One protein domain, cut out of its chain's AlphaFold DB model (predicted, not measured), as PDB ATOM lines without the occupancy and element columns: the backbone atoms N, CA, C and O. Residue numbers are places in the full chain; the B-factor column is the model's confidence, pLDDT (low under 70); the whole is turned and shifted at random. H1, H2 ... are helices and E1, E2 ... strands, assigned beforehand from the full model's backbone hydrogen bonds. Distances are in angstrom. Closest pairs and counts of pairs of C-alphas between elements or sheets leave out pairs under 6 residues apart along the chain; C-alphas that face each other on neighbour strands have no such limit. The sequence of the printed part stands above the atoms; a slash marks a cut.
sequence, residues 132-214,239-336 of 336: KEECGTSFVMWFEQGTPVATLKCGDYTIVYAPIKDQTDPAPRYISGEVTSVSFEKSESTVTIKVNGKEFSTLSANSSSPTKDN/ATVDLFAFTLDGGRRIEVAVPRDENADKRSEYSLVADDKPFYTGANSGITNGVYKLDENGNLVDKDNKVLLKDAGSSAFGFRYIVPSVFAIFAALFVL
ATOM      1  N   LYS A 132      29.946  32.593  36.847       50.75
ATOM      2  CA  LYS A 132      30.711  33.747  36.367       50.75
ATOM      3  C   LYS A 132      30.806  33.799  34.835       50.75
ATOM      4  O   LYS A 132      31.299  34.775  34.287       50.75
ATOM      5  N   GLU A 133      30.324  32.750  34.166       52.75
ATOM      6  CA  GLU A 133      30.637  32.384  32.778       52.75
ATOM      7  C   GLU A 133      30.185  33.406  31.720       52.75
ATOM      8  O   GLU A 133      30.756  33.446  30.633       52.75
ATOM      9  N   GLU A 134      29.219  34.275  32.039       61.78
ATOM     10  CA  GLU A 134      28.744  35.335  31.133       61.78
ATOM     11  C   GLU A 134      29.197  36.755  31.522       61.78
ATOM     12  O   GLU A 134      28.945  37.701  30.776       61.78
ATOM     13  N   CYS A 135      29.854  36.950  32.671       74.62
ATOM     14  CA  CYS A 135      30.221  38.293  33.122       74.62
ATOM     15  C   CYS A 135      31.469  38.805  32.408       74.62
ATOM     16  O   CYS A 135      32.552  38.249  32.554       74.62
ATOM     17  N   GLY A 136      31.324  39.894  31.650       74.56
ATOM     18  CA  GLY A 136      32.456  40.614  31.068       74.56
ATOM     19  C   GLY A 136      33.221  39.872  29.967       74.56
ATOM     20  O   GLY A 136      34.337  40.269  29.654       74.56
ATOM     21  N   THR A 137      32.660  38.830  29.347       87.38
ATOM     22  CA  THR A 137      33.226  38.209  28.127       87.38
ATOM     23  C   THR A 137      32.862  38.973  26.845       87.38
ATOM     24  O   THR A 137      33.422  38.722  25.776       87.38
ATOM     25  N   SER A 138      31.940  39.936  26.944       90.00
ATOM     26  CA  SER A 138      31.521  40.832  25.865       90.00
ATOM     27  C   SER A 138      31.220  42.240  26.379       90.00
ATOM     28  O   SER A 138      30.922  42.438  27.561       90.00
ATOM     29  N   PHE A 139      31.314  43.223  25.484       94.19
ATOM     30  CA  PHE A 139      30.986  44.618  25.758       94.19
ATOM     31  C   PHE A 139      30.344  45.306  24.556       94.19
ATOM     32  O   PHE A 139      30.565  44.936  23.403       94.19
ATOM     33  N   VAL A 140      29.572  46.354  24.840       95.94
ATOM     34  CA  VAL A 140      29.054  47.279  23.829       95.94
ATOM     35  C   VAL A 140      29.703  48.641  24.036       95.94
ATOM     36  O   VAL A 140      29.603  49.219  25.118       95.94
ATOM     37  N   MET A 141      30.369  49.150  23.003       96.31
ATOM     38  CA  MET A 141      30.765  50.551  22.912       96.31
ATOM     39  C   MET A 141      29.586  51.387  22.439       96.31
ATOM     40  O   MET A 141      28.977  51.104  21.409       96.31
ATOM     41  N   TRP A 142      29.332  52.469  23.148       95.88
ATOM     42  CA  TRP A 142      28.468  53.562  22.740       95.88
ATOM     43  C   TRP A 142      29.373  54.769  22.544       95.88
ATOM     44  O   TRP A 142      30.231  55.046  23.379       95.88
ATOM     45  N   PHE A 143      29.224  55.457  21.424       93.12
ATOM     46  CA  PHE A 143      30.039  56.614  21.089       93.12
ATOM     47  C   PHE A 143      29.187  57.661  20.387       93.12
ATOM     48  O   PHE A 143      28.535  57.369  19.381       93.12
ATOM     49  N   GLU A 144      29.209  58.876  20.918       88.56
ATOM     50  CA  GLU A 144      28.587  60.049  20.317       88.56
ATOM     51  C   GLU A 144      29.343  61.301  20.778       88.56
ATOM     52  O   GLU A 144      29.832  61.343  21.907       88.56
ATOM     53  N   GLN A 145      29.449  62.329  19.930       80.56
ATOM     54  CA  GLN A 145      29.974  63.653  20.316       80.56
ATOM     55  C   GLN A 145      31.332  63.603  21.065       80.56
ATOM     56  O   GLN A 145      31.531  64.291  22.069       80.56
ATOM     57  N   GLY A 146      32.258  62.732  20.646       85.38
ATOM     58  CA  GLY A 146      33.558  62.566  21.310       85.38
ATOM     59  C   GLY A 146      33.540  61.891  22.680       85.38
ATOM     60  O   GLY A 146      34.552  61.940  23.384       85.38
ATOM     61  N   THR A 147      32.413  61.295  23.069       89.50
ATOM     62  CA  THR A 147      32.173  60.709  24.390       89.50
ATOM     63  C   THR A 147      31.916  59.202  24.249       89.50
ATOM     64  O   THR A 147      30.840  58.805  23.802       89.50
ATOM     65  N   PRO A 148      32.885  58.340  24.604       92.56
ATOM     66  CA  PRO A 148      32.681  56.901  24.674       92.56
ATOM     67  C   PRO A 148      32.022  56.486  25.992       92.56
ATOM     68  O   PRO A 148      32.235  57.102  27.034       92.56
ATOM     69  N   VAL A 149      31.294  55.377  25.948       95.31
ATOM     70  CA  VAL A 149      30.811  54.598  27.095       95.31
ATOM     71  C   VAL A 149      30.972  53.124  26.734       95.31
ATOM     72  O   VAL A 149      30.610  52.731  25.627       95.31
ATOM     73  N   ALA A 150      31.490  52.298  27.638       95.81
ATOM     74  CA  ALA A 150      31.522  50.845  27.471       95.81
ATOM     75  C   ALA A 150      30.576  50.180  28.474       95.81
ATOM     76  O   ALA A 150      30.573  50.527  29.657       95.81
ATOM     77  N   THR A 151      29.782  49.212  28.017       95.12
ATOM     78  CA  THR A 151      28.857  48.457  28.874       95.12
ATOM     79  C   THR A 151      29.134  46.960  28.799       95.12
ATOM     80  O   THR A 151      29.011  46.375  27.722       95.12
ATOM     81  N   LEU A 152      29.491  46.348  29.931       93.44
ATOM     82  CA  LEU A 152      29.764  44.911  30.083       93.44
ATOM     83  C   LEU A 152      28.585  44.257  30.813       93.44
ATOM     84  O   LEU A 152      28.295  44.613  31.957       93.44
ATOM     85  N   LYS A 153      27.914  43.291  30.181       91.38
ATOM     86  CA  LYS A 153      26.845  42.519  30.832       91.38
ATOM     87  C   LYS A 153      27.448  41.521  31.830       91.38
ATOM     88  O   LYS A 153      28.481  40.915  31.551       91.38
ATOM     89  N   CYS A 154      26.800  41.362  32.982       89.62
ATOM     90  CA  CYS A 154      27.192  40.470  34.073       89.62
ATOM     91  C   CYS A 154      25.957  39.836  34.724       89.62
ATOM     92  O   CYS A 154      25.581  40.169  35.844       89.62
ATOM     93  N   GLY A 155      25.321  38.909  34.001       85.94
ATOM     94  CA  GLY A 155      24.133  38.197  34.473       85.94
ATOM     95  C   GLY A 155      22.923  39.121  34.623       85.94
ATOM     96  O   GLY A 155      22.340  39.551  33.627       85.94
ATOM     97  N   ASP A 156      22.545  39.410  35.869       85.50
ATOM     98  CA  ASP A 156      21.391  40.230  36.253       85.50
ATOM     99  C   ASP A 156      21.687  41.740  36.341       85.50
ATOM    100  O   ASP A 156      20.776  42.531  36.604       85.50
ATOM    101  N   TYR A 157      22.925  42.170  36.078       89.88
ATOM    102  CA  TYR A 157      23.306  43.582  35.989       89.88
ATOM    103  C   TYR A 157      24.276  43.864  34.834       89.88
ATOM    104  O   TYR A 157      24.886  42.965  34.253       89.88
ATOM    105  N   THR A 158      24.435  45.145  34.509       93.56
ATOM    106  CA  THR A 158      25.416  45.659  33.549       93.56
ATOM    107  C   THR A 158      26.368  46.627  34.251       93.56
ATOM    108  O   THR A 158      25.942  47.515  34.998       93.56
ATOM    109  N   ILE A 159      27.666  46.457  34.002       94.12
ATOM    110  CA  ILE A 159      28.730  47.381  34.402       94.12
ATOM    111  C   ILE A 159      28.856  48.461  33.326       94.12
ATOM    112  O   ILE A 159      28.939  48.143  32.141       94.12
ATOM    113  N   VAL A 160      28.901  49.727  33.732       96.12
ATOM    114  CA  VAL A 160      29.022  50.893  32.852       96.12
ATOM    115  C   VAL A 160      30.322  51.635  33.152       96.12
ATOM    116  O   VAL A 160      30.537  52.091  34.277       96.12
ATOM    117  N   TYR A 161      31.153  51.809  32.130       94.88
ATOM    118  CA  TYR A 161      32.374  52.611  32.148       94.88
ATOM    119  C   TYR A 161      32.164  53.842  31.266       94.88
ATOM    120  O   TYR A 161      31.770  53.711  30.108       94.88
ATOM    121  N   ALA A 162      32.403  55.035  31.805       93.38
ATOM    122  CA  ALA A 162      32.218  56.301  31.101       93.38
ATOM    123  C   ALA A 162      33.176  57.366  31.663       93.38
ATOM    124  O   ALA A 162      33.529  57.289  32.843       93.38
ATOM    125  N   PRO A 163      33.590  58.371  30.867       90.19
ATOM    126  CA  PRO A 163      34.439  59.455  31.345       90.19
ATOM    127  C   PRO A 163      33.761  60.253  32.464       90.19
ATOM    128  O   PRO A 163      32.598  60.642  32.354       90.19
ATOM    129  N   ILE A 164      34.526  60.585  33.503       84.81
ATOM    130  CA  ILE A 164      34.140  61.579  34.511       84.81
ATOM    131  C   ILE A 164      35.061  62.791  34.352       84.81
ATOM    132  O   ILE A 164      36.272  62.653  34.193       84.81
ATOM    133  N   LYS A 165      34.487  63.998  34.386       80.56
ATOM    134  CA  LYS A 165      35.246  65.247  34.237       80.56
ATOM    135  C   LYS A 165      36.353  65.348  35.294       80.56
ATOM    136  O   LYS A 165      36.110  65.105  36.474       80.56
ATOM    137  N   ASP A 166      37.544  65.746  34.849       77.38
ATOM    138  CA  ASP A 166      38.783  65.824  35.635       77.38
ATOM    139  C   ASP A 166      39.257  64.476  36.244       77.38
ATOM    140  O   ASP A 166      40.018  64.487  37.213       77.38
ATOM    141  N   GLN A 167      38.855  63.321  35.688       76.19
ATOM    142  CA  GLN A 167      39.329  61.987  36.102       76.19
ATOM    143  C   GLN A 167      39.896  61.177  34.926       76.19
ATOM    144  O   GLN A 167      39.349  61.195  33.827       76.19
ATOM    145  N   THR A 168      40.965  60.426  35.197       78.69
ATOM    146  CA  THR A 168      41.501  59.354  34.344       78.69
ATOM    147  C   THR A 168      41.251  58.029  35.060       78.69
ATOM    148  O   THR A 168      41.419  57.962  36.276       78.69
ATOM    149  N   ASP A 169      40.835  57.003  34.315       82.00
ATOM    150  CA  ASP A 169      40.389  55.695  34.828       82.00
ATOM    151  C   ASP A 169      39.308  55.773  35.944       82.00
ATOM    152  O   ASP A 169      39.504  55.296  37.068       82.00
ATOM    153  N   PRO A 170      38.158  56.434  35.678       87.69
ATOM    154  CA  PRO A 170      37.058  56.559  36.629       87.69
ATOM    155  C   PRO A 170      36.427  55.204  36.975       87.69
ATOM    156  O   PRO A 170      36.206  54.354  36.115       87.69
ATOM    157  N   ALA A 171      36.056  55.034  38.246       89.31
ATOM    158  CA  ALA A 171      35.421  53.809  38.722       89.31
ATOM    159  C   ALA A 171      34.059  53.551  38.030       89.31
ATOM    160  O   ALA A 171      33.249  54.482  37.921       89.31
ATOM    161  N   PRO A 172      33.773  52.301  37.614       93.19
ATOM    162  CA  PRO A 172      32.537  51.958  36.921       93.19
ATOM    163  C   PRO A 172      31.295  52.101  37.799       93.19
ATOM    164  O   PRO A 172      31.358  52.101  39.033       93.19
ATOM    165  N   ARG A 173      30.140  52.166  37.136       94.88
ATOM    166  CA  ARG A 173      28.813  52.160  37.761       94.88
ATOM    167  C   ARG A 173      28.005  50.926  37.371       94.88
ATOM    168  O   ARG A 173      28.336  50.241  36.410       94.88
ATOM    169  N   TYR A 174      26.934  50.657  38.112       94.38
ATOM    170  CA  TYR A 174      26.150  49.428  37.998       94.38
ATOM    171  C   TYR A 174      24.652  49.728  37.869       94.38
ATOM    172  O   TYR A 174      24.073  50.438  38.700       94.38
ATOM    173  N   ILE A 175      24.024  49.151  36.846       94.38
ATOM    174  CA  ILE A 175      22.581  49.205  36.567       94.38
ATOM    175  C   ILE A 175      22.041  47.773  36.446       94.38
ATOM    176  O   ILE A 175      22.730  46.904  35.920       94.38
ATOM    177  N   SER A 176      20.849  47.495  36.972       92.00
ATOM    178  CA  SER A 176      20.235  46.162  36.880       92.00
ATOM    179  C   SER A 176      19.748  45.876  35.460       92.00
ATOM    180  O   SER A 176      19.210  46.772  34.815       92.00
ATOM    181  N   GLY A 177      19.814  44.623  35.023       89.31
ATOM    182  CA  GLY A 177      19.389  44.208  33.692       89.31
ATOM    183  C   GLY A 177      20.382  44.599  32.597       89.31
ATOM    184  O   GLY A 177      21.584  44.735  32.831       89.31
ATOM    185  N   GLU A 178      19.867  44.735  31.377       89.88
ATOM    186  CA  GLU A 178      20.643  44.961  30.156       89.88
ATOM    187  C   GLU A 178      20.548  46.420  29.692       89.88
ATOM    188  O   GLU A 178      19.457  46.992  29.611       89.88
ATOM    189  N   VAL A 179      21.685  47.031  29.349       93.12
ATOM    190  CA  VAL A 179      21.687  48.366  28.735       93.12
ATOM    191  C   VAL A 179      21.273  48.254  27.271       93.12
ATOM    192  O   VAL A 179      22.025  47.769  26.428       93.12
ATOM    193  N   THR A 180      20.072  48.743  26.977       91.75
ATOM    194  CA  THR A 180      19.481  48.774  25.631       91.75
ATOM    195  C   THR A 180      19.676  50.125  24.947       91.75
ATOM    196  O   THR A 180      19.564  50.217  23.725       91.75
ATOM    197  N   SER A 181      19.990  51.176  25.713       92.44
ATOM    198  CA  SER A 181      20.229  52.522  25.194       92.44
ATOM    199  C   SER A 181      21.222  53.316  26.045       92.44
ATOM    200  O   SER A 181      21.168  53.306  27.277       92.44
ATOM    201  N   VAL A 182      22.092  54.066  25.368       94.56
ATOM    202  CA  VAL A 182      22.876  55.162  25.948       94.56
ATOM    203  C   VAL A 182      22.655  56.400  25.080       94.56
ATOM    204  O   VAL A 182      22.705  56.296  23.855       94.56
ATOM    205  N   SER A 183      22.390  57.552  25.698       91.88
ATOM    206  CA  SER A 183      22.172  58.832  25.011       91.88
ATOM    207  C   SER A 183      23.002  59.965  25.619       91.88
ATOM    208  O   SER A 183      23.364  59.936  26.799       91.88
ATOM    209  N   PHE A 184      23.321  60.962  24.788       90.81
ATOM    210  CA  PHE A 184      24.332  61.981  25.068       90.81
ATOM    211  C   PHE A 184      23.738  63.393  24.940       90.81
ATOM    212  O   PHE A 184      23.656  63.974  23.857       90.81
ATOM    213  N   GLU A 185      23.303  63.969  26.058       88.25
ATOM    214  CA  GLU A 185      22.654  65.283  26.079       88.25
ATOM    215  C   GLU A 185      23.693  66.410  26.178       88.25
ATOM    216  O   GLU A 185      24.281  66.659  27.234       88.25
ATOM    217  N   LYS A 186      23.926  67.106  25.055       80.56
ATOM    218  CA  LYS A 186      24.847  68.250  24.960       80.56
ATOM    219  C   LYS A 186      24.249  69.479  25.656       80.56
ATOM    220  O   LYS A 186      23.383  70.157  25.109       80.56
ATOM    221  N   SER A 187      24.743  69.785  26.851       74.25
ATOM    222  CA  SER A 187      24.581  71.093  27.499       74.25
ATOM    223  C   SER A 187      25.833  71.955  27.259       74.25
ATOM    224  O   SER A 187      26.866  71.435  26.839       74.25
ATOM    225  N   GLU A 188      25.747  73.270  27.493       69.50
ATOM    226  CA  GLU A 188      26.666  74.315  26.981       69.50
ATOM    227  C   GLU A 188      28.174  73.983  26.979       69.50
ATOM    228  O   GLU A 188      28.883  74.363  26.049       69.50
ATOM    229  N   SER A 189      28.677  73.282  28.002       67.75
ATOM    230  CA  SER A 189      30.072  72.807  28.077       67.75
ATOM    231  C   SER A 189      30.215  71.396  28.677       67.75
ATOM    232  O   SER A 189      31.280  71.026  29.186       67.75
ATOM    233  N   THR A 190      29.137  70.607  28.647       74.94
ATOM    234  CA  THR A 190      29.014  69.323  29.358       74.94
ATOM    235  C   THR A 190      28.096  68.357  28.612       74.94
ATOM    236  O   THR A 190      26.951  68.685  28.314       74.94
ATOM    237  N   VAL A 191      28.574  67.139  28.352       84.44
ATOM    238  CA  VAL A 191      27.745  66.045  27.828       84.44
ATOM    239  C   VAL A 191      27.195  65.249  29.010       84.44
ATOM    240  O   VAL A 191      27.964  64.653  29.764       84.44
ATOM    241  N   THR A 192      25.876  65.249  29.180       89.31
ATOM    242  CA  THR A 192      25.192  64.431  30.186       89.31
ATOM    243  C   THR A 192      24.913  63.057  29.591       89.31
ATOM    244  O   THR A 192      24.161  62.927  28.627       89.31
ATOM    245  N   ILE A 193      25.536  62.027  30.159       92.69
ATOM    246  CA  ILE A 193      25.395  60.637  29.715       92.69
ATOM    247  C   ILE A 193      24.195  60.014  30.428       92.69
ATOM    248  O   ILE A 193      24.164  59.980  31.662       92.69
ATOM    249  N   LYS A 194      23.235  59.485  29.666       93.12
ATOM    250  CA  LYS A 194      22.105  58.704  30.187       93.12
ATOM    251  C   LYS A 194      22.170  57.261  29.705       93.12
ATOM    252  O   LYS A 194      22.486  57.009  28.550       93.12
ATOM    253  N   VAL A 195      21.844  56.327  30.590       94.31
ATOM    254  CA  VAL A 195      21.873  54.872  30.393       94.31
ATOM    255  C   VAL A 195      20.489  54.340  30.748       94.31
ATOM    256  O   VAL A 195      20.038  54.549  31.874       94.31
ATOM    257  N   ASN A 196      19.786  53.736  29.786       92.81
ATOM    258  CA  ASN A 196      18.354  53.415  29.889       92.81
ATOM    259  C   ASN A 196      17.536  54.594  30.490       92.81
ATOM    260  O   ASN A 196      16.708  54.438  31.381       92.81
ATOM    261  N   GLY A 197      17.836  55.821  30.039       89.12
ATOM    262  CA  GLY A 197      17.200  57.070  30.493       89.12
ATOM    263  C   GLY A 197      17.733  57.687  31.799       89.12
ATOM    264  O   GLY A 197      17.471  58.863  32.054       89.12
ATOM    265  N   LYS A 198      18.519  56.959  32.603       89.81
ATOM    266  CA  LYS A 198      19.050  57.419  33.903       89.81
ATOM    267  C   LYS A 198      20.438  58.036  33.761       89.81
ATOM    268  O   LYS A 198      21.281  57.483  33.065       89.81
ATOM    269  N   GLU A 199      20.710  59.148  34.438       92.31
ATOM    270  CA  GLU A 199      22.029  59.794  34.382       92.31
ATOM    271  C   GLU A 199      23.131  58.886  34.960       92.31
ATOM    272  O   GLU A 199      22.996  58.334  36.052       92.31
ATOM    273  N   PHE A 200      24.265  58.772  34.259       91.44
ATOM    274  CA  PHE A 200      25.420  57.976  34.692       91.44
ATOM    275  C   PHE A 200      25.885  58.319  36.122       91.44
ATOM    276  O   PHE A 200      26.207  57.425  36.907       91.44
ATOM    277  N   SER A 201      25.849  59.601  36.499       89.12
ATOM    278  CA  SER A 201      26.207  60.090  37.837       89.12
ATOM    279  C   SER A 201      25.388  59.450  38.963       89.12
ATOM    280  O   SER A 201      25.929  59.233  40.053       89.12
ATOM    281  N   THR A 202      24.113  59.128  38.704       90.69
ATOM    282  CA  THR A 202      23.159  58.562  39.675       90.69
ATOM    283  C   THR A 202      23.113  57.030  39.655       90.69
ATOM    284  O   THR A 202      22.378  56.419  40.433       90.69
ATOM    285  N   LEU A 203      23.882  56.378  38.776       91.75
ATOM    286  CA  LEU A 203      24.043  54.926  38.792       91.75
ATOM    287  C   LEU A 203      24.898  54.483  39.989       91.75
ATOM    288  O   LEU A 203      25.833  55.173  40.401       91.75
ATOM    289  N   SER A 204      24.586  53.313  40.541       91.00
ATOM    290  CA  SER A 204      25.225  52.777  41.743       91.00
ATOM    291  C   SER A 204      26.729  52.590  41.560       91.00
ATOM    292  O   SER A 204      27.182  52.186  40.494       91.00
ATOM    293  N   ALA A 205      27.501  52.831  42.619       91.75
ATOM    294  CA  ALA A 205      28.929  52.512  42.689       91.75
ATOM    295  C   ALA A 205      29.207  51.135  43.337       91.75
ATOM    296  O   ALA A 205      30.357  50.811  43.623       91.75
ATOM    297  N   ASN A 206      28.169  50.326  43.590       86.62
ATOM    298  CA  ASN A 206      28.267  49.011  44.225       86.62
ATOM    299  C   ASN A 206      27.530  47.942  43.399       86.62
ATOM    300  O   ASN A 206      26.313  48.024  43.225       86.62
ATOM    301  N   SER A 207      28.256  46.921  42.935       83.69
ATOM    302  CA  SER A 207      27.716  45.800  42.153       83.69
ATOM    303  C   SER A 207      26.739  44.926  42.941       83.69
ATOM    304  O   SER A 207      25.795  44.408  42.359       83.69
ATOM    305  N   SER A 208      26.889  44.826  44.266       85.88
ATOM    306  CA  SER A 208      25.949  44.100  45.141       85.88
ATOM    307  C   SER A 208      24.619  44.837  45.362       85.88
ATOM    308  O   SER A 208      23.733  44.329  46.047       85.88
ATOM    309  N   SER A 209      24.479  46.056  44.836       87.88
ATOM    310  CA  SER A 209      23.251  46.852  44.895       87.88
ATOM    311  C   SER A 209      23.171  47.775  43.665       87.88
ATOM    312  O   SER A 209      23.375  48.988  43.803       87.88
ATOM    313  N   PRO A 210      22.946  47.229  42.454       86.62
ATOM    314  CA  PRO A 210      22.915  48.010  41.221       86.62
ATOM    315  C   PRO A 210      21.688  48.935  41.182       86.62
ATOM    316  O   PRO A 210      20.662  48.663  41.812       86.62
ATOM    317  N   THR A 211      21.765  50.037  40.430       89.38
ATOM    318  CA  THR A 211      20.615  50.939  40.261       89.38
ATOM    319  C   THR A 211      19.506  50.222  39.502       89.38
ATOM    320  O   THR A 211      19.729  49.733  38.397       89.38
ATOM    321  N   LYS A 212      18.307  50.172  40.090       88.19
ATOM    322  CA  LYS A 212      17.149  49.491  39.499       88.19
ATOM    323  C   LYS A 212      16.669  50.190  38.233       88.19
ATOM    324  O   LYS A 212      16.319  51.376  38.270       88.19
ATOM    325  N   ASP A 213      16.589  49.441  37.141       80.31
ATOM    326  CA  ASP A 213      16.089  49.931  35.862       80.31
ATOM    327  C   ASP A 213      14.556  49.904  35.778       80.31
ATOM    328  O   ASP A 213      13.940  49.067  35.130       80.31
ATOM    329  N   ASN A 214      13.939  50.831  36.512       66.12
ATOM    330  CA  ASN A 214      12.484  50.954  36.634       66.12
ATOM    331  C   ASN A 214      11.845  51.923  35.610       66.12
ATOM    332  O   ASN A 214      10.711  52.342  35.815       66.12
ATOM    333  N   ALA A 239      47.668  63.385  19.370       65.50
ATOM    334  CA  ALA A 239      47.617  63.078  20.792       65.50
ATOM    335  C   ALA A 239      46.214  62.586  21.165       65.50
ATOM    336  O   ALA A 239      45.208  63.190  20.781       65.50
ATOM    337  N   THR A 240      46.138  61.483  21.900       68.44
ATOM    338  CA  THR A 240      44.888  60.954  22.446       68.44
ATOM    339  C   THR A 240      44.819  61.222  23.941       68.44
ATOM    340  O   THR A 240      45.838  61.399  24.606       68.44
ATOM    341  N   VAL A 241      43.602  61.277  24.475       79.31
ATOM    342  CA  VAL A 241      43.352  61.280  25.917       79.31
ATOM    343  C   VAL A 241      42.674  59.970  26.272       79.31
ATOM    344  O   VAL A 241      41.609  59.666  25.728       79.31
ATOM    345  N   ASP A 242      43.280  59.222  27.186       79.88
ATOM    346  CA  ASP A 242      42.724  57.985  27.727       79.88
ATOM    347  C   ASP A 242      41.665  58.342  28.775       79.88
ATOM    348  O   ASP A 242      41.926  59.070  29.737       79.88
ATOM    349  N   LEU A 243      40.430  57.898  28.539       84.94
ATOM    350  CA  LEU A 243      39.260  58.366  29.283       84.94
ATOM    351  C   LEU A 243      38.852  57.404  30.399       84.94
ATOM    352  O   LEU A 243      38.495  57.843  31.490       84.94
ATOM    353  N   PHE A 244      38.911  56.103  30.126       89.12
ATOM    354  CA  PHE A 244      38.680  55.028  31.087       89.12
ATOM    355  C   PHE A 244      39.282  53.719  30.568       89.12
ATOM    356  O   PHE A 244      39.528  53.579  29.366       89.12
ATOM    357  N   ALA A 245      39.459  52.748  31.459       90.44
ATOM    358  CA  ALA A 245      39.764  51.377  31.095       90.44
ATOM    359  C   ALA A 245      38.757  50.389  31.694       90.44
ATOM    360  O   ALA A 245      38.036  50.678  32.648       90.44
ATOM    361  N   PHE A 246      38.729  49.189  31.128       88.88
ATOM    362  CA  PHE A 246      38.017  48.036  31.670       88.88
ATOM    363  C   PHE A 246      38.803  46.759  31.377       88.88
ATOM    364  O   PHE A 246      39.692  46.739  30.530       88.88
ATOM    365  N   THR A 247      38.470  45.676  32.069       87.44
ATOM    366  CA  THR A 247      39.103  44.368  31.875       87.44
ATOM    367  C   THR A 247      37.998  43.352  31.641       87.44
ATOM    368  O   THR A 247      37.061  43.272  32.435       87.44
ATOM    369  N   LEU A 248      38.089  42.606  30.541       85.19
ATOM    370  CA  LEU A 248      37.187  41.482  30.263       85.19
ATOM    371  C   LEU A 248      37.508  40.319  31.208       85.19
ATOM    372  O   LEU A 248      38.633  40.243  31.706       85.19
ATOM    373  N   ASP A 249      36.572  39.407  31.484       79.44
ATOM    374  CA  ASP A 249      36.881  38.340  32.445       79.44
ATOM    375  C   ASP A 249      37.914  37.352  31.889       79.44
ATOM    376  O   ASP A 249      37.848  36.919  30.739       79.44
ATOM    377  N   GLY A 250      38.945  37.076  32.694       67.19
ATOM    378  CA  GLY A 250      40.181  36.428  32.238       67.19
ATOM    379  C   GLY A 250      40.995  37.229  31.203       67.19
ATOM    380  O   GLY A 250      41.986  36.723  30.688       67.19
ATOM    381  N   GLY A 251      40.601  38.453  30.855       74.12
ATOM    382  CA  GLY A 251      41.154  39.208  29.733       74.12
ATOM    383  C   GLY A 251      42.256  40.216  30.062       74.12
ATOM    384  O   GLY A 251      42.582  40.482  31.219       74.12
ATOM    385  N   ARG A 252      42.830  40.808  29.007       81.81
ATOM    386  CA  ARG A 252      43.665  42.013  29.107       81.81
ATOM    387  C   ARG A 252      42.804  43.238  29.436       81.81
ATOM    388  O   ARG A 252      41.621  43.300  29.099       81.81
ATOM    389  N   ARG A 253      43.433  44.226  30.079       87.94
ATOM    390  CA  ARG A 253      42.869  45.567  30.264       87.94
ATOM    391  C   ARG A 253      42.833  46.275  28.907       87.94
ATOM    392  O   ARG A 253      43.826  46.262  28.184       87.94
ATOM    393  N   ILE A 254      41.684  46.851  28.579       90.56
ATOM    394  CA  ILE A 254      41.427  47.647  27.380       90.56
ATOM    395  C   ILE A 254      41.200  49.085  27.840       90.56
ATOM    396  O   ILE A 254      40.320  49.353  28.657       90.56
ATOM    397  N   GLU A 255      41.997  50.000  27.310       92.44
ATOM    398  CA  GLU A 255      41.843  51.444  27.471       92.44
ATOM    399  C   GLU A 255      41.039  52.019  26.305       92.44
ATOM    400  O   GLU A 255      41.170  51.569  25.160       92.44
ATOM    401  N   VAL A 256      40.210  53.025  26.586       92.06
ATOM    402  CA  VAL A 256      39.463  53.765  25.565       92.06
ATOM    403  C   VAL A 256      40.004  55.183  25.469       92.06
ATOM    404  O   VAL A 256      39.856  55.996  26.386       92.06
ATOM    405  N   ALA A 257      40.607  55.471  24.320       89.25
ATOM    406  CA  ALA A 257      41.287  56.719  24.018       89.25
ATOM    407  C   ALA A 257      40.538  57.503  22.932       89.25
ATOM    408  O   ALA A 257      39.940  56.917  22.028       89.25
ATOM    409  N   VAL A 258      40.570  58.835  22.992       87.56
ATOM    410  CA  VAL A 258      39.887  59.722  22.025       87.56
ATOM    411  C   VAL A 258      40.823  60.867  21.611       87.56
ATOM    412  O   VAL A 258      41.578  61.341  22.463       87.56
ATOM    413  N   PRO A 259      40.805  61.348  20.349       83.25
ATOM    414  CA  PRO A 259      41.640  62.468  19.908       83.25
ATOM    415  C   PRO A 259      41.532  63.723  20.790       83.25
ATOM    416  O   PRO A 259      40.440  64.175  21.150       83.25
ATOM    417  N   ARG A 260      42.683  64.322  21.107       79.56
ATOM    418  CA  ARG A 260      42.839  65.519  21.944       79.56
ATOM    419  C   ARG A 260      42.558  66.802  21.157       79.56
ATOM    420  O   ARG A 260      43.434  67.639  20.968       79.56
ATOM    421  N   ASP A 261      41.313  66.980  20.730       79.25
ATOM    422  CA  ASP A 261      40.818  68.281  20.264       79.25
ATOM    423  C   ASP A 261      39.889  68.912  21.311       79.25
ATOM    424  O   ASP A 261      39.156  68.206  22.011       79.25
ATOM    425  N   GLU A 262      39.911  70.238  21.433       71.81
ATOM    426  CA  GLU A 262      38.993  70.983  22.305       71.81
ATOM    427  C   GLU A 262      37.557  70.957  21.763       71.81
ATOM    428  O   GLU A 262      36.600  70.997  22.537       71.81
ATOM    429  N   ASN A 263      37.388  70.832  20.442       72.88
ATOM    430  CA  ASN A 263      36.080  70.671  19.825       72.88
ATOM    431  C   ASN A 263      35.658  69.190  19.806       72.88
ATOM    432  O   ASN A 263      36.166  68.392  19.015       72.88
ATOM    433  N   ALA A 264      34.664  68.856  20.633       71.81
ATOM    434  CA  ALA A 264      34.029  67.541  20.690       71.81
ATOM    435  C   ALA A 264      33.502  67.047  19.327       71.81
ATOM    436  O   ALA A 264      33.546  65.853  19.051       71.81
ATOM    437  N   ASP A 265      33.086  67.951  18.438       74.19
ATOM    438  CA  ASP A 265      32.509  67.604  17.134       74.19
ATOM    439  C   ASP A 265      33.569  67.136  16.111       74.19
ATOM    440  O   ASP A 265      33.224  66.579  15.071       74.19
ATOM    441  N   LYS A 266      34.868  67.309  16.411       78.38
ATOM    442  CA  LYS A 266      35.982  66.695  15.657       78.38
ATOM    443  C   LYS A 266      36.438  65.354  16.238       78.38
ATOM    444  O   LYS A 266      37.228  64.654  15.611       78.38
ATOM    445  N   ARG A 267      35.986  64.993  17.441       82.69
ATOM    446  CA  ARG A 267      36.275  63.699  18.071       82.69
ATOM    447  C   ARG A 267      35.318  62.654  17.493       82.69
ATOM    448  O   ARG A 267      34.417  62.171  18.171       82.69
ATOM    449  N   SER A 268      35.470  62.365  16.203       86.50
ATOM    450  CA  SER A 268      34.574  61.485  15.443       86.50
ATOM    451  C   SER A 268      34.838  59.993  15.652       86.50
ATOM    452  O   SER A 268      34.037  59.176  15.213       86.50
ATOM    453  N   GLU A 269      35.938  59.632  16.315       90.25
ATOM    454  CA  GLU A 269      36.392  58.253  16.513       90.25
ATOM    455  C   GLU A 269      36.955  58.058  17.930       90.25
ATOM    456  O   GLU A 269      37.452  59.001  18.554       90.25
ATOM    457  N   TYR A 270      36.917  56.815  18.410       91.81
ATOM    458  CA  TYR A 270      37.685  56.329  19.558       91.81
ATOM    459  C   TYR A 270      38.691  55.268  19.105       91.81
ATOM    460  O   TYR A 270      38.481  54.575  18.109       91.81
ATOM    461  N   SER A 271      39.752  55.096  19.888       91.94
ATOM    462  CA  SER A 271      40.696  53.987  19.774       91.94
ATOM    463  C   SER A 271      40.578  53.067  20.983       91.94
ATOM    464  O   SER A 271      40.405  53.532  22.110       91.94
ATOM    465  N   LEU A 272      40.701  51.762  20.745       92.31
ATOM    466  CA  LEU A 272      40.902  50.766  21.792       92.31
ATOM    467  C   LEU A 272      42.398  50.458  21.887       92.31
ATOM    468  O   LEU A 272      43.047  50.138  20.883       92.31
ATOM    469  N   VAL A 273      42.930  50.580  23.099       90.06
ATOM    470  CA  VAL A 273      44.355  50.477  23.420       90.06
ATOM    471  C   VAL A 273      44.577  49.297  24.369       90.06
ATOM    472  O   VAL A 273      43.767  49.038  25.257       90.06
ATOM    473  N   ALA A 274      45.654  48.548  24.150       88.88
ATOM    474  CA  ALA A 274      46.146  47.506  25.049       88.88
ATOM    475  C   ALA A 274      47.675  47.426  24.928       88.88
ATOM    476  O   ALA A 274      48.215  47.651  23.846       88.88
ATOM    477  N   ASP A 275      48.369  47.107  26.023       84.88
ATOM    478  CA  ASP A 275      49.837  46.997  26.073       84.88
ATOM    479  C   ASP A 275      50.556  48.247  25.490       84.88
ATOM    480  O   ASP A 275      51.493  48.147  24.688       84.88
ATOM    481  N   ASP A 276      50.053  49.435  25.862       83.31
ATOM    482  CA  ASP A 276      50.449  50.773  25.385       83.31
ATOM    483  C   ASP A 276      50.342  50.968  23.854       83.31
ATOM    484  O   ASP A 276      51.129  51.706  23.247       83.31
ATOM    485  N   LYS A 277      49.426  50.250  23.178       84.31
ATOM    486  CA  LYS A 277      49.266  50.284  21.709       84.31
ATOM    487  C   LYS A 277      47.800  50.326  21.272       84.31
ATOM    488  O   LYS A 277      47.029  49.450  21.664       84.31
ATOM    489  N   PRO A 278      47.400  51.273  20.399       89.00
ATOM    490  CA  PRO A 278      46.105  51.203  19.736       89.00
ATOM    491  C   PRO A 278      46.084  50.001  18.784       89.00
ATOM    492  O   PRO A 278      46.920  49.895  17.885       89.00
ATOM    493  N   PHE A 279      45.128  49.094  18.984       88.50
ATOM    494  CA  PHE A 279      44.915  47.923  18.120       88.50
ATOM    495  C   PHE A 279      43.669  48.065  17.233       88.50
ATOM    496  O   PHE A 279      43.511  47.337  16.252       88.50
ATOM    497  N   TYR A 280      42.782  49.004  17.567       91.12
ATOM    498  CA  TYR A 280      41.557  49.295  16.831       91.12
ATOM    499  C   TYR A 280      41.199  50.780  16.957       91.12
ATOM    500  O   TYR A 280      41.402  51.374  18.014       91.12
ATOM    501  N   THR A 281      40.609  51.345  15.905       91.06
ATOM    502  CA  THR A 281      40.005  52.684  15.883       91.06
ATOM    503  C   THR A 281      38.661  52.591  15.165       91.06
ATOM    504  O   THR A 281      38.533  51.823  14.205       91.06
ATOM    505  N   GLY A 282      37.655  53.345  15.609       88.00
ATOM    506  CA  GLY A 282      36.363  53.393  14.930       88.00
ATOM    507  C   GLY A 282      35.362  54.387  15.515       88.00
ATOM    508  O   GLY A 282      35.578  54.989  16.563       88.00
ATOM    509  N   ALA A 283      34.228  54.514  14.824       89.62
ATOM    510  CA  ALA A 283      33.061  55.308  15.226       89.62
ATOM    511  C   ALA A 283      31.838  54.422  15.570       89.62
ATOM    512  O   ALA A 283      30.698  54.883  15.597       89.62
ATOM    513  N   ASN A 284      32.061  53.120  15.786       85.88
ATOM    514  CA  ASN A 284      31.006  52.134  16.019       85.88
ATOM    515  C   ASN A 284      30.328  52.334  17.382       85.88
ATOM    516  O   ASN A 284      31.010  52.388  18.406       85.88
ATOM    517  N   SER A 285      28.994  52.378  17.388       89.12
ATOM    518  CA  SER A 285      28.176  52.724  18.556       89.12
ATOM    519  C   SER A 285      26.957  51.799  18.699       89.12
ATOM    520  O   SER A 285      26.334  51.420  17.703       89.12
ATOM    521  N   GLY A 286      26.627  51.444  19.942       92.75
ATOM    522  CA  GLY A 286      25.427  50.718  20.360       92.75
ATOM    523  C   GLY A 286      25.336  49.258  19.912       92.75
ATOM    524  O   GLY A 286      26.186  48.742  19.183       92.75
ATOM    525  N   ILE A 287      24.252  48.597  20.332       91.25
ATOM    526  CA  ILE A 287      23.980  47.158  20.133       91.25
ATOM    527  C   ILE A 287      23.992  46.675  18.669       91.25
ATOM    528  O   ILE A 287      24.053  45.475  18.422       91.25
ATOM    529  N   THR A 288      23.954  47.581  17.687       90.25
ATOM    530  CA  THR A 288      23.989  47.235  16.256       90.25
ATOM    531  C   THR A 288      25.408  47.158  15.690       90.25
ATOM    532  O   THR A 288      25.651  46.361  14.788       90.25
ATOM    533  N   ASN A 289      26.338  47.995  16.172       90.12
ATOM    534  CA  ASN A 289      27.658  48.192  15.549       90.12
ATOM    535  C   ASN A 289      28.830  48.185  16.539       90.12
ATOM    536  O   ASN A 289      29.913  47.732  16.179       90.12
ATOM    537  N   GLY A 290      28.635  48.660  17.770       93.19
ATOM    538  CA  GLY A 290      29.657  48.714  18.818       93.19
ATOM    539  C   GLY A 290      29.805  47.433  19.641       93.19
ATOM    540  O   GLY A 290      30.338  47.504  20.740       93.19
ATOM    541  N   VAL A 291      29.304  46.285  19.172       94.69
ATOM    542  CA  VAL A 291      29.361  45.017  19.917       94.69
ATOM    543  C   VAL A 291      30.704  44.322  19.701       94.69
ATOM    544  O   VAL A 291      31.094  44.050  18.563       94.69
ATOM    545  N   TYR A 292      31.364  43.977  20.805       94.00
ATOM    546  CA  TYR A 292      32.631  43.254  20.843       94.00
ATOM    547  C   TYR A 292      32.554  42.092  21.838       94.00
ATOM    548  O   TYR A 292      31.882  42.177  22.868       94.00
ATOM    549  N   LYS A 293      33.247  40.991  21.548       92.56
ATOM    550  CA  LYS A 293      33.235  39.780  22.387       92.56
ATOM    551  C   LYS A 293      34.541  39.005  22.285       92.56
ATOM    552  O   LYS A 293      35.258  39.126  21.292       92.56
ATOM    553  N   LEU A 294      34.815  38.178  23.283       91.31
ATOM    554  CA  LEU A 294      35.807  37.115  23.176       91.31
ATOM    555  C   LEU A 294      35.237  35.948  22.348       91.31
ATOM    556  O   LEU A 294      34.063  35.602  22.481       91.31
ATOM    557  N   ASP A 295      36.055  35.357  21.475       90.12
ATOM    558  CA  ASP A 295      35.740  34.110  20.767       90.12
ATOM    559  C   ASP A 295      36.204  32.856  21.545       90.12
ATOM    560  O   ASP A 295      36.815  32.951  22.611       90.12
ATOM    561  N   GLU A 296      35.937  31.659  21.008       87.56
ATOM    562  CA  GLU A 296      36.336  30.369  21.608       87.56
ATOM    563  C   GLU A 296      37.861  30.174  21.747       87.56
ATOM    564  O   GLU A 296      38.324  29.207  22.360       87.56
ATOM    565  N   ASN A 297      38.667  31.050  21.146       88.12
ATOM    566  CA  ASN A 297      40.124  31.056  21.248       88.12
ATOM    567  C   ASN A 297      40.635  32.204  22.134       88.12
ATOM    568  O   ASN A 297      41.845  32.367  22.271       88.12
ATOM    569  N   GLY A 298      39.738  32.993  22.730       88.62
ATOM    570  CA  GLY A 298      40.085  34.169  23.515       88.62
ATOM    571  C   GLY A 298      40.517  35.369  22.671       88.62
ATOM    572  O   GLY A 298      41.075  36.310  23.223       88.62
ATOM    573  N   ASN A 299      40.289  35.410  21.356       92.12
ATOM    574  CA  ASN A 299      40.513  36.644  20.597       92.12
ATOM    575  C   ASN A 299      39.358  37.618  20.838       92.12
ATOM    576  O   ASN A 299      38.199  37.211  20.861       92.12
ATOM    577  N   LEU A 300      39.651  38.915  20.926       93.00
ATOM    578  CA  LEU A 300      38.621  39.940  20.813       93.00
ATOM    579  C   LEU A 300      38.209  40.078  19.345       93.00
ATOM    580  O   LEU A 300      39.048  40.381  18.486       93.00
ATOM    581  N   VAL A 301      36.920  39.902  19.081       93.69
ATOM    582  CA  VAL A 301      36.289  40.082  17.772       93.69
ATOM    583  C   VAL A 301      35.208  41.164  17.826       93.69
ATOM    584  O   VAL A 301      34.615  41.417  18.878       93.69
ATOM    585  N   ASP A 302      34.939  41.789  16.682       94.50
ATOM    586  CA  ASP A 302      33.738  42.608  16.477       94.50
ATOM    587  C   ASP A 302      32.483  41.747  16.212       94.50
ATOM    588  O   ASP A 302      32.532  40.511  16.169       94.50
ATOM    589  N   LYS A 303      31.336  42.411  16.021       92.31
ATOM    590  CA  LYS A 303      30.042  41.786  15.698       92.31
ATOM    591  C   LYS A 303      30.071  40.828  14.500       92.31
ATOM    592  O   LYS A 303      29.292  39.876  14.473       92.31
ATOM    593  N   ASP A 304      30.955  41.060  13.527       93.56
ATOM    594  CA  ASP A 304      31.065  40.255  12.307       93.56
ATOM    595  C   ASP A 304      32.026  39.065  12.508       93.56
ATOM    596  O   ASP A 304      32.241  38.261  11.600       93.56
ATOM    597  N   ASN A 305      32.536  38.894  13.735       93.88
ATOM    598  CA  ASN A 305      33.539  37.915  14.162       93.88
ATOM    599  C   ASN A 305      34.927  38.156  13.543       93.88
ATOM    600  O   ASN A 305      35.764  37.251  13.506       93.88
ATOM    601  N   LYS A 306      35.213  39.378  13.076       94.50
ATOM    602  CA  LYS A 306      36.554  39.745  12.623       94.50
ATOM    603  C   LYS A 306      37.427  40.030  13.848       94.50
ATOM    604  O   LYS A 306      37.127  40.896  14.667       94.50
ATOM    605  N   VAL A 307      38.557  39.328  13.934       94.81
ATOM    606  CA  VAL A 307      39.563  39.519  14.990       94.81
ATOM    607  C   VAL A 307      40.123  40.944  14.969       94.81
ATOM    608  O   VAL A 307      40.477  41.487  13.916       94.81
ATOM    609  N   LEU A 308      40.201  41.533  16.163       92.88
ATOM    610  CA  LEU A 308      40.795  42.840  16.449       92.88
ATOM    611  C   LEU A 308      42.079  42.684  17.270       92.88
ATOM    612  O   LEU A 308      43.093  43.297  16.954       92.88
ATOM    613  N   LEU A 309      42.041  41.827  18.295       92.12
ATOM    614  CA  LEU A 309      43.151  41.592  19.216       92.12
ATOM    615  C   LEU A 309      43.207  40.102  19.576       92.12
ATOM    616  O   LEU A 309      42.259  39.565  20.141       92.12
ATOM    617  N   LYS A 310      44.308  39.424  19.240       90.69
ATOM    618  CA  LYS A 310      44.492  37.997  19.555       90.69
ATOM    619  C   LYS A 310      44.815  37.778  21.026       90.69
ATOM    620  O   LYS A 310      45.432  38.648  21.641       90.69
ATOM    621  N   ASP A 311      44.414  36.633  21.575       84.94
ATOM    622  CA  ASP A 311      44.721  36.241  22.960       84.94
ATOM    623  C   ASP A 311      44.281  37.306  23.996       84.94
ATOM    624  O   ASP A 311      44.956  37.541  24.998       84.94
ATOM    625  N   ALA A 312      43.193  38.030  23.712       84.19
ATOM    626  CA  ALA A 312      42.647  39.104  24.545       84.19
ATOM    627  C   ALA A 312      41.946  38.581  25.810       84.19
ATOM    628  O   ALA A 312      41.943  39.273  26.822       84.19
ATOM    629  N   GLY A 313      41.387  37.372  25.752       78.38
ATOM    630  CA  GLY A 313      40.954  36.534  26.863       78.38
ATOM    631  C   GLY A 313      42.056  35.533  27.193       78.38
ATOM    632  O   GLY A 313      42.169  34.495  26.544       78.38
ATOM    633  N   SER A 314      42.884  35.840  28.186       60.16
ATOM    634  CA  SER A 314      43.972  34.968  28.624       60.16
ATOM    635  C   SER A 314      43.425  33.891  29.562       60.16
ATOM    636  O   SER A 314      43.316  34.091  30.773       60.16
ATOM    637  N   SER A 315      43.057  32.731  29.010       50.59
ATOM    638  CA  SER A 315      42.552  31.578  29.773       50.59
ATOM    639  C   SER A 315      43.625  30.981  30.701       50.59
ATOM    640  O   SER A 315      44.183  29.915  30.441       50.59
ATOM    641  N   ALA A 316      43.896  31.657  31.820       48.09
ATOM    642  CA  ALA A 316      44.925  31.315  32.805       48.09
ATOM    643  C   ALA A 316      44.690  29.970  33.528       48.09
ATOM    644  O   ALA A 316      45.577  29.477  34.223       48.09
ATOM    645  N   PHE A 317      43.523  29.350  33.332       49.28
ATOM    646  CA  PHE A 317      43.170  28.024  33.833       49.28
ATOM    647  C   PHE A 317      42.509  27.210  32.709       49.28
ATOM    648  O   PHE A 317      41.366  27.484  32.356       49.28
ATOM    649  N   GLY A 318      43.198  26.209  32.133       41.47
ATOM    650  CA  GLY A 318      42.557  25.375  31.098       41.47
ATOM    651  C   GLY A 318      43.419  24.553  30.132       41.47
ATOM    652  O   GLY A 318      43.088  24.510  28.955       41.47
ATOM    653  N   PHE A 319      44.499  23.898  30.581       45.25
ATOM    654  CA  PHE A 319      45.120  22.697  29.966       45.25
ATOM    655  C   PHE A 319      44.913  22.407  28.448       45.25
ATOM    656  O   PHE A 319      44.544  21.294  28.071       45.25
ATOM    657  N   ARG A 320      45.234  23.339  27.534       44.81
ATOM    658  CA  ARG A 320      45.250  23.055  26.075       44.81
ATOM    659  C   ARG A 320      46.559  22.432  25.559       44.81
ATOM    660  O   ARG A 320      46.641  22.083  24.389       44.81
ATOM    661  N   TYR A 321      47.537  22.197  26.440       44.00
ATOM    662  CA  TYR A 321      48.767  21.436  26.164       44.00
ATOM    663  C   TYR A 321      48.786  20.047  26.833       44.00
ATOM    664  O   TYR A 321      49.808  19.605  27.357       44.00
ATOM    665  N   ILE A 322      47.677  19.301  26.761       43.88
ATOM    666  CA  ILE A 322      47.760  17.837  26.883       43.88
ATOM    667  C   ILE A 322      48.245  17.290  25.538       43.88
ATOM    668  O   ILE A 322      47.458  16.893  24.681       43.88
ATOM    669  N   VAL A 323      49.566  17.259  25.355       49.19
ATOM    670  CA  VAL A 323      50.171  16.324  24.400       49.19
ATOM    671  C   VAL A 323      49.965  14.924  24.987       49.19
ATOM    672  O   VAL A 323      50.464  14.668  26.087       49.19
ATOM    673  N   PRO A 324      49.256  14.000  24.312       43.16
ATOM    674  CA  PRO A 324      49.122  12.636  24.799       43.16
ATOM    675  C   PRO A 324      50.465  11.913  24.630       43.16
ATOM    676  O   PRO A 324      50.737  11.285  23.608       43.16
ATOM    677  N   SER A 325      51.330  12.012  25.640       40.75
ATOM    678  CA  SER A 325      52.595  11.276  25.702       40.75
ATOM    679  C   SER A 325      52.329   9.806  26.040       40.75
ATOM    680  O   SER A 325      52.573   9.350  27.152       40.75
ATOM    681  N   VAL A 326      51.831   9.047  25.059       50.31
ATOM    682  CA  VAL A 326      51.517   7.602  25.169       50.31
ATOM    683  C   VAL A 326      52.793   6.727  25.209       50.31
ATOM    684  O   VAL A 326      52.736   5.509  25.085       50.31
ATOM    685  N   PHE A 327      53.971   7.326  25.403       47.06
ATOM    686  CA  PHE A 327      55.251   6.627  25.516       47.06
ATOM    687  C   PHE A 327      55.936   6.901  26.862       47.06
ATOM    688  O   PHE A 327      55.881   8.009  27.388       47.06
ATOM    689  N   ALA A 328      56.630   5.867  27.357       46.12
ATOM    690  CA  ALA A 328      57.485   5.841  28.552       46.12
ATOM    691  C   ALA A 328      56.841   5.655  29.951       46.12
ATOM    692  O   ALA A 328      57.493   5.949  30.950       46.12
ATOM    693  N   ILE A 329      55.675   4.999  30.068       47.53
ATOM    694  CA  ILE A 329      55.361   4.185  31.272       47.53
ATOM    695  C   ILE A 329      55.666   2.705  30.980       47.53
ATOM    696  O   ILE A 329      54.769   1.877  30.907       47.53
ATOM    697  N   PHE A 330      56.945   2.378  30.767       45.06
ATOM    698  CA  PHE A 330      57.454   0.995  30.704       45.06
ATOM    699  C   PHE A 330      58.952   0.952  31.061       45.06
ATOM    700  O   PHE A 330      59.813   0.724  30.217       45.06
ATOM    701  N   ALA A 331      59.263   1.200  32.336       47.31
ATOM    702  CA  ALA A 331      60.622   1.131  32.888       47.31
ATOM    703  C   ALA A 331      60.642   0.532  34.312       47.31
ATOM    704  O   ALA A 331      61.407   0.965  35.168       47.31
ATOM    705  N   ALA A 332      59.757  -0.435  34.585       50.44
ATOM    706  CA  ALA A 332      59.544  -0.995  35.927       50.44
ATOM    707  C   ALA A 332      59.230  -2.507  35.931       50.44
ATOM    708  O   ALA A 332      58.506  -2.982  36.800       50.44
ATOM    709  N   LEU A 333      59.737  -3.270  34.951       49.31
ATOM    710  CA  LEU A 333      59.617  -4.737  34.918       49.31
ATOM    711  C   LEU A 333      60.635  -5.354  33.938       49.31
ATOM    712  O   LEU A 333      60.325  -5.526  32.768       49.31
ATOM    713  N   PHE A 334      61.860  -5.613  34.417       45.16
ATOM    714  CA  PHE A 334      62.745  -6.742  34.049       45.16
ATOM    715  C   PHE A 334      64.111  -6.591  34.747       45.16
ATOM    716  O   PHE A 334      65.085  -6.114  34.171       45.16
ATOM    717  N   VAL A 335      64.165  -7.003  36.018       48.44
ATOM    718  CA  VAL A 335      65.412  -7.359  36.717       48.44
ATOM    719  C   VAL A 335      65.162  -8.688  37.430       48.44
ATOM    720  O   VAL A 335      64.789  -8.716  38.603       48.44
ATOM    721  N   LEU A 336      65.304  -9.774  36.670       39.06
ATOM    722  CA  LEU A 336      65.495 -11.149  37.134       39.06
ATOM    723  C   LEU A 336      66.217 -11.935  36.029       39.06
ATOM    724  O   LEU A 336      65.860 -11.692  34.852       39.06
TER     725      LEU A 336
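AT A GLANCE: This is residues 132 to 214 and 239 to 336 of the 336 residues of the protein "60 kDa glycoprotein" of Cryptosporidium hominis (UniProt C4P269). A large, strongly twisted sheet of seven strands, E4 E3 E2 E1 E11 E12 E13, has a second twisted sheet, E7 E8 E9 E10, partly face to face with it, and the small two-strand sheet E5 E6 also faces part of it: a stack of sheets, that is, sheets face to face in turn. The short helix H1 is on the large sheet, and a bare tail, residues 318 to 336, sticks far out and makes the length. The printed part has 181 residues, with 76 in named elements, under half; the class is mostly strand, in the chain order E1 to E10, H1, E11 to E13, and the three sheets are antiparallel. The whole is loose, with a radius of gyration of the C-alphas of 21.0 A and spans of 94 by 38 by 30 A.

IN THESE COORDINATES: Find C-alpha 138 at (31.521, 40.832, 25.865), where E1, residues 138 to 144, begins and runs 20.2 A. Beside it read E2, 147 to 154, 23.0 A long, then E3, 157 to 161, and E4, 173 to 176. On the other side of E1 look for E11, 291 to 294, E12, 300 to 302, and E13, 307 to 309, which ends at (43.151, 41.592, 19.216). The second sheet has E7, 240 to 247, which bends by 61 degrees at residue 243, E8, 253 to 259, E9, 270 to 274, and E10, 277 to 282. E5 is residues 182 to 187, E6 190 to 195 and H1 286 to 289.

HOW THE PARTS SIT: In the large sheet E1 to E4 form a meander, each strand the antiparallel neighbour of the one before, as do E11 to E13 and, in the second sheet, E7 to E10. Look between E1 and E2 for N 140 and O 151, 2.9 A apart and within hydrogen-bond range; N 139 and O 292, 2.9 A, join E1 and E11 likewise, as N 255 and O 273, 2.9 A, do E8 and E9. The two larger sheets are face to face, and the parts of them that face each other are 10.1 A apart centre to centre; the closest C-alphas of E3 and E7 are those of Tyr 161 and Phe 244, 6.8 A. In the hairpin E5 and E6, N 185 and O 192 are 2.9 A apart. H1 has a height over the large sheet of 6.2 A; it is too short for an O i to N i+4 pair, and its one O i to N i+3 pair is within range.

THE WHOLE: Without the tail the body spans 48 by 38 by 27 A. Residues 215 to 238 are not printed, and C-alphas 214 and 239 are 40.4 A apart across this cut. The link E3 to E4 is long. Mean pLDDT of the printed part is 81.8; look for values under 70 at residues 314 to 336, among others.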